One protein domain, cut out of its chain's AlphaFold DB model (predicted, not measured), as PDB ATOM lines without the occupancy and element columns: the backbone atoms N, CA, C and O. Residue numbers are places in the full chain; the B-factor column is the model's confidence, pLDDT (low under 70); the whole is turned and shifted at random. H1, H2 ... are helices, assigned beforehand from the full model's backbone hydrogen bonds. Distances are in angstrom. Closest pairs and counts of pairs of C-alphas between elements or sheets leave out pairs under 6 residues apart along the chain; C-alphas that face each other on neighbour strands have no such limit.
ATOM      1  N   THR A   2      14.594 -35.804  31.942       62.69
ATOM      2  CA  THR A   2      14.600 -35.235  30.590       62.69
ATOM      3  C   THR A   2      13.268 -35.558  29.933       62.69
ATOM      4  O   THR A   2      13.026 -36.712  29.596       62.69
ATOM      5  N   THR A   3      12.396 -34.563  29.805       75.81
ATOM      6  CA  THR A   3      11.130 -34.700  29.083       75.81
ATOM      7  C   THR A   3      11.439 -34.913  27.610       75.81
ATOM      8  O   THR A   3      12.154 -34.115  26.999       75.81
ATOM      9  N   THR A   4      10.939 -35.998  27.031       81.94
ATOM     10  CA  THR A   4      11.073 -36.210  25.590       81.94
ATOM     11  C   THR A   4      10.205 -35.194  24.833       81.94
ATOM     12  O   THR A   4       9.180 -34.748  25.357       81.94
ATOM     13  N   PRO A   5      10.555 -34.826  23.586       76.25
ATOM     14  CA  PRO A   5       9.721 -33.934  22.776       76.25
ATOM     15  C   PRO A   5       8.272 -34.424  22.639       76.25
ATOM     16  O   PRO A   5       7.343 -33.621  22.627       76.25
ATOM     17  N   LEU A   6       8.069 -35.746  22.597       73.94
ATOM     18  CA  LEU A   6       6.741 -36.346  22.537       73.94
ATOM     19  C   LEU A   6       5.967 -36.169  23.851       73.94
ATOM     20  O   LEU A   6       4.811 -35.763  23.820       73.94
ATOM     21  N   GLU A   7       6.594 -36.413  25.002       79.94
ATOM     22  CA  GLU A   7       5.961 -36.172  26.308       79.94
ATOM     23  C   GLU A   7       5.627 -34.694  26.517       79.94
ATOM     24  O   GLU A   7       4.597 -34.375  27.106       79.94
ATOM     25  N   PHE A   8       6.465 -33.784  26.015       78.25
ATOM     26  CA  PHE A   8       6.166 -32.358  26.042       78.25
ATOM     27  C   PHE A   8       4.916 -32.040  25.215       78.25
ATOM     28  O   PHE A   8       4.025 -31.355  25.703       78.25
ATOM     29  N   LEU A   9       4.807 -32.592  24.002       71.56
ATOM     30  CA  LEU A   9       3.627 -32.414  23.152       71.56
ATOM     31  C   LEU A   9       2.362 -33.043  23.747       71.56
ATOM     32  O   LEU A   9       1.291 -32.470  23.601       71.56
ATOM     33  N   ILE A  10       2.458 -34.189  24.424       77.56
ATOM     34  CA  ILE A  10       1.301 -34.842  25.063       77.56
ATOM     35  C   ILE A  10       0.745 -33.987  26.208       77.56
ATOM     36  O   ILE A  10      -0.468 -33.906  26.380       77.56
ATOM     37  N   ASN A  11       1.623 -33.342  26.977       80.62
ATOM     38  CA  ASN A  11       1.240 -32.559  28.152       80.62
ATOM     39  C   ASN A  11       1.056 -31.060  27.862       80.62
ATOM     40  O   ASN A  11       0.686 -30.302  28.758       80.62
ATOM     41  N   ALA A  12       1.340 -30.614  26.636       79.31
ATOM     42  CA  ALA A  12       1.227 -29.216  26.253       79.31
ATOM     43  C   ALA A  12      -0.250 -28.767  26.230       79.31
ATOM     44  O   ALA A  12      -1.082 -29.464  25.636       79.31
ATOM     45  N   PRO A  13      -0.573 -27.593  26.809       80.06
ATOM     46  CA  PRO A  13      -1.890 -26.984  26.676       80.06
ATOM     47  C   PRO A  13      -2.283 -26.848  25.207       80.06
ATOM     48  O   PRO A  13      -1.437 -26.619  24.340       80.06
ATOM     49  N   GLU A  14      -3.576 -26.951  24.923       71.81
ATOM     50  CA  GLU A  14      -4.076 -26.940  23.552       71.81
ATOM     51  C   GLU A  14      -3.753 -25.636  22.805       71.81
ATOM     52  O   GLU A  14      -3.564 -25.668  21.590       71.81
ATOM     53  N   GLU A  15      -3.603 -24.506  23.510       75.25
ATOM     54  CA  GLU A  15      -3.218 -23.227  22.900       75.25
ATOM     55  C   GLU A  15      -1.784 -23.214  22.354       75.25
ATOM     56  O   GLU A  15      -1.481 -22.448  21.439       75.25
ATOM     57  N   VAL A  16      -0.901 -24.047  22.907       76.75
ATOM     58  CA  VAL A  16       0.523 -24.103  22.540       76.75
ATOM     59  C   VAL A  16       0.916 -25.431  21.907       76.75
ATOM     60  O   VAL A  16       2.045 -25.563  21.443       76.75
ATOM     61  N   ASN A  17       0.007 -26.407  21.865       77.44
ATOM     62  CA  ASN A  17       0.236 -27.694  21.232       77.44
ATOM     63  C   ASN A  17       0.071 -27.565  19.706       77.44
ATOM     64  O   ASN A  17      -1.059 -27.509  19.201       77.44
ATOM     65  N   PRO A  18       1.175 -27.563  18.938       73.88
ATOM     66  CA  PRO A  18       1.108 -27.369  17.497       73.88
ATOM     67  C   PRO A  18       0.335 -28.496  16.801       73.88
ATOM     68  O   PRO A  18      -0.295 -28.246  15.777       73.88
ATOM     69  N   ALA A  19       0.322 -29.713  17.358       77.75
ATOM     70  CA  ALA A  19      -0.419 -30.828  16.779       77.75
ATOM     71  C   ALA A  19      -1.933 -30.594  16.861       77.75
ATOM     72  O   ALA A  19      -2.632 -30.731  15.859       77.75
ATOM     73  N   LEU A  20      -2.438 -30.159  18.021       75.06
ATOM     74  CA  LEU A  20      -3.866 -29.878  18.205       75.06
ATOM     75  C   LEU A  20      -4.321 -28.669  17.381       75.06
ATOM     76  O   LEU A  20      -5.371 -28.720  16.735       75.06
ATOM     77  N   PHE A  21      -3.501 -27.616  17.320       79.06
ATOM     78  CA  PHE A  21      -3.757 -26.472  16.446       79.06
ATOM     79  C   PHE A  21      -3.869 -26.891  14.973       79.06
ATOM     80  O   PHE A  21      -4.812 -26.498  14.277       79.06
ATOM     81  N   MET A  22      -2.943 -27.731  14.501       80.25
ATOM     82  CA  MET A  22      -2.955 -28.238  13.130       80.25
ATOM     83  C   MET A  22      -4.165 -29.135  12.855       80.25
ATOM     84  O   MET A  22      -4.807 -28.958  11.821       80.25
ATOM     85  N   CYS A  23      -4.548 -30.018  13.782       82.06
ATOM     86  CA  CYS A  23      -5.760 -30.835  13.657       82.06
ATOM     87  C   CYS A  23      -7.018 -29.971  13.493       82.06
ATOM     88  O   CYS A  23      -7.806 -30.192  12.574       82.06
ATOM     89  N   ARG A  24      -7.180 -28.933  14.325       82.00
ATOM     90  CA  ARG A  24      -8.306 -27.989  14.216       82.00
ATOM     91  C   ARG A  24      -8.293 -27.224  12.892       82.00
ATOM     92  O   ARG A  24      -9.347 -26.973  12.309       82.00
ATOM     93  N   LYS A  25      -7.111 -26.841  12.404       82.81
ATOM     94  CA  LYS A  25      -6.959 -26.171  11.106       82.81
ATOM     95  C   LYS A  25      -7.367 -27.090   9.952       82.81
ATOM     96  O   LYS A  25      -8.113 -26.651   9.086       82.81
ATOM     97  N   LEU A  26      -6.931 -28.348   9.966       83.00
ATOM     98  CA  LEU A  26      -7.289 -29.340   8.946       83.00
ATOM     99  C   LEU A  26      -8.795 -29.624   8.933       83.00
ATOM    100  O   LEU A  26      -9.394 -29.589   7.864       83.00
ATOM    101  N   GLN A  27      -9.419 -29.787  10.105       84.12
ATOM    102  CA  GLN A  27     -10.875 -29.942  10.213       84.12
ATOM    103  C   GLN A  27     -11.635 -28.762   9.599       84.12
ATOM    104  O   GLN A  27     -12.637 -28.954   8.919       84.12
ATOM    105  N   ARG A  28     -11.166 -27.525   9.804       85.69
ATOM    106  CA  ARG A  28     -11.788 -26.349   9.175       85.69
ATOM    107  C   ARG A  28     -11.671 -26.379   7.654       85.69
ATOM    108  O   ARG A  28     -12.649 -26.077   6.984       85.69
ATOM    109  N   LEU A  29     -10.508 -26.741   7.120       83.94
ATOM    110  CA  LEU A  29     -10.294 -26.819   5.672       83.94
ATOM    111  C   LEU A  29     -11.148 -27.922   5.030       83.94
ATOM    112  O   LEU A  29     -11.691 -27.720   3.947       83.94
ATOM    113  N   GLU A  30     -11.328 -29.051   5.720       83.25
ATOM    114  CA  GLU A  30     -12.239 -30.123   5.302       83.25
ATOM    115  C   GLU A  30     -13.698 -29.641   5.271       83.25
ATOM    116  O   GLU A  30     -14.389 -29.827   4.272       83.25
ATOM    117  N   LEU A  31     -14.154 -28.936   6.315       85.75
ATOM    118  CA  LEU A  31     -15.519 -28.392   6.390       85.75
ATOM    119  C   LEU A  31     -15.828 -27.348   5.304       85.75
ATOM    120  O   LEU A  31     -16.981 -27.223   4.896       85.75
ATOM    121  N   VAL A  32     -14.823 -26.595   4.849       87.44
ATOM    122  CA  VAL A  32     -14.962 -25.581   3.783       87.44
ATOM    123  C   VAL A  32     -14.794 -26.202   2.383       87.44
ATOM    124  O   VAL A  32     -15.020 -25.537   1.377       87.44
ATOM    125  N   GLY A  33     -14.465 -27.497   2.298       82.25
ATOM    126  CA  GLY A  33     -14.292 -28.219   1.034       82.25
ATOM    127  C   GLY A  33     -12.959 -27.942   0.329       82.25
ATOM    128  O   GLY A  33     -12.789 -28.324  -0.824       82.25
ATOM    129  N   GLU A  34     -12.011 -27.298   1.012       78.69
ATOM    130  CA  GLU A  34     -10.661 -27.019   0.500       78.69
ATOM    131  C   GLU A  34      -9.696 -28.194   0.716       78.69
ATOM    132  O   GLU A  34      -8.582 -28.198   0.190       78.69
ATOM    133  N   LEU A  35     -10.109 -29.194   1.501       80.31
ATOM    134  CA  LEU A  35      -9.319 -30.377   1.809       80.31
ATOM    135  C   LEU A  35     -10.088 -31.639   1.409       80.31
ATOM    136  O   LEU A  35     -11.054 -32.019   2.064       80.31
ATOM    137  N   ASP A  36      -9.639 -32.307   0.349       82.06
ATOM    138  CA  ASP A  36     -10.111 -33.639  -0.022       82.06
ATOM    139  C   ASP A  36      -9.036 -34.710   0.248       82.06
ATOM    140  O   ASP A  36      -7.883 -34.420   0.590       82.06
ATOM    141  N   SER A  37      -9.405 -35.985   0.099       80.62
ATOM    142  CA  SER A  37      -8.488 -37.103   0.361       80.62
ATOM    143  C   SER A  37      -7.231 -37.063  -0.524       80.62
ATOM    144  O   SER A  37      -6.151 -37.471  -0.087       80.62
ATOM    145  N   ALA A  38      -7.342 -36.570  -1.761       84.75
ATOM    146  CA  ALA A  38      -6.216 -36.477  -2.685       84.75
ATOM    147  C   ALA A  38      -5.212 -35.400  -2.240       84.75
ATOM    148  O   ALA A  38      -4.010 -35.667  -2.158       84.75
ATOM    149  N   THR A  39      -5.712 -34.222  -1.879       83.06
ATOM    150  CA  THR A  39      -4.928 -33.082  -1.394       83.06
ATOM    151  C   THR A  39      -4.262 -33.411  -0.061       83.06
ATOM    152  O   THR A  39      -3.074 -33.144   0.126       83.06
ATOM    153  N   MET A  40      -4.971 -34.102   0.838       82.12
ATOM    154  CA  MET A  40      -4.413 -34.553   2.115       82.12
ATOM    155  C   MET A  40      -3.234 -35.522   1.916       82.12
ATOM    156  O   MET A  40      -2.196 -35.376   2.561       82.12
ATOM    157  N   LYS A  41      -3.333 -36.469   0.970       84.75
ATOM    158  CA  LYS A  41      -2.220 -37.378   0.628       84.75
ATOM    159  C   LYS A  41      -1.013 -36.637   0.050       84.75
ATOM    160  O   LYS A  41       0.124 -36.986   0.363       84.75
ATOM    161  N   GLN A  42      -1.242 -35.618  -0.776       84.62
ATOM    162  CA  GLN A  42      -0.160 -34.785  -1.306       84.62
ATOM    163  C   GLN A  42       0.526 -33.975  -0.200       84.62
ATOM    164  O   GLN A  42       1.754 -33.913  -0.172       84.62
ATOM    165  N   MET A  43      -0.244 -33.422   0.741       81.69
ATOM    166  CA  MET A  43       0.303 -32.720   1.904       81.69
ATOM    167  C   MET A  43       1.168 -33.635   2.770       81.69
ATOM    168  O   MET A  43       2.266 -33.232   3.143       81.69
ATOM    169  N   ILE A  44       0.728 -34.869   3.043       85.81
ATOM    170  CA  ILE A  44       1.522 -35.846   3.808       85.81
ATOM    171  C   ILE A  44       2.868 -36.093   3.122       85.81
ATOM    172  O   ILE A  44       3.912 -35.953   3.754       85.81
ATOM    173  N   LYS A  45       2.861 -36.354   1.811       85.62
ATOM    174  CA  LYS A  45       4.093 -36.579   1.045       85.62
ATOM    175  C   LYS A  45       5.032 -35.368   1.079       85.62
ATOM    176  O   LYS A  45       6.245 -35.528   1.178       85.62
ATOM    177  N   ALA A  46       4.484 -34.156   0.994       80.38
ATOM    178  CA  ALA A  46       5.268 -32.927   1.082       80.38
ATOM    179  C   ALA A  46       5.885 -32.734   2.478       80.38
ATOM    180  O   ALA A  46       7.038 -32.318   2.580       80.38
ATOM    181  N   ILE A  47       5.149 -33.073   3.542       82.81
ATOM    182  CA  ILE A  47       5.645 -33.032   4.923       82.81
ATOM    183  C   ILE A  47       6.781 -34.039   5.113       82.81
ATOM    184  O   ILE A  47       7.836 -33.666   5.616       82.81
ATOM    185  N   GLU A  48       6.599 -35.287   4.682       88.12
ATOM    186  CA  GLU A  48       7.634 -36.324   4.773       88.12
ATOM    187  C   GLU A  48       8.916 -35.909   4.041       88.12
ATOM    188  O   GLU A  48      10.012 -36.041   4.587       88.12
ATOM    189  N   LEU A  49       8.781 -35.334   2.840       88.25
ATOM    190  CA  LEU A  49       9.912 -34.815   2.075       88.25
ATOM    191  C   LEU A  49      10.622 -33.668   2.810       88.25
ATOM    192  O   LEU A  49      11.848 -33.660   2.888       88.25
ATOM    193  N   ALA A  50       9.868 -32.717   3.365       82.94
ATOM    194  CA  ALA A  50      10.432 -31.595   4.111       82.94
ATOM    195  C   ALA A  50      11.160 -32.056   5.385       82.94
ATOM    196  O   ALA A  50      12.231 -31.540   5.701       82.94
ATOM    197  N   VAL A  51      10.620 -33.055   6.093       86.44
ATOM    198  CA  VAL A  51      11.267 -33.661   7.268       86.44
ATOM    199  C   VAL A  51      12.561 -34.372   6.875       86.44
ATOM    200  O   VAL A  51      13.576 -34.202   7.555       86.44
TER     201      VAL A  51
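Overview. This is residues 2 to 51 of the 82 residues of an uncharacterized protein of Phormidium ambiguum IAM M-71 (UniProt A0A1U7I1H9). Look for an open, flat, horseshoe-like outline: H2 makes its base, the short H1 stands by the first end of H2, and H3 folds back from the other end, with no two helices touching. The printed part has 50 residues with three named helices, H1, H2, H3, and no named strand; the class is all helix. It is loose, with a radius of gyration of the C-alphas of 13.5 A, and spans 40 by 25 by 12 A.

Along the chain. Find C-alpha 5 at (9.721, -33.934, 22.776); from there H1 runs to residue 11. H2, residues 18 to 31, covers 20.0 A. H3, residues 37 to 51, covers 21.2 A and ends at C-alpha 51, (11.267, -33.661, 7.268).

Arrangement. H1 and H2 are close but not clearly touching; their closest C-alphas, of Leu 9 and Ala 19, are 7.7 A apart. Their lines are only just about perpendicular, at 71 degrees. H3 is apart from H1 and from H2. In H1, H2 and H3 every O i to N i+4 pair is within hydrogen-bond range.

Size, cuts and confidence. The two farthest C-alphas, of Thr 2 and Gly 33, are 41.9 A apart. Residues 2 to 7 and 44 to 51 stand free. The printed part has no cut and no long link; residue 2 has pLDDT under 70.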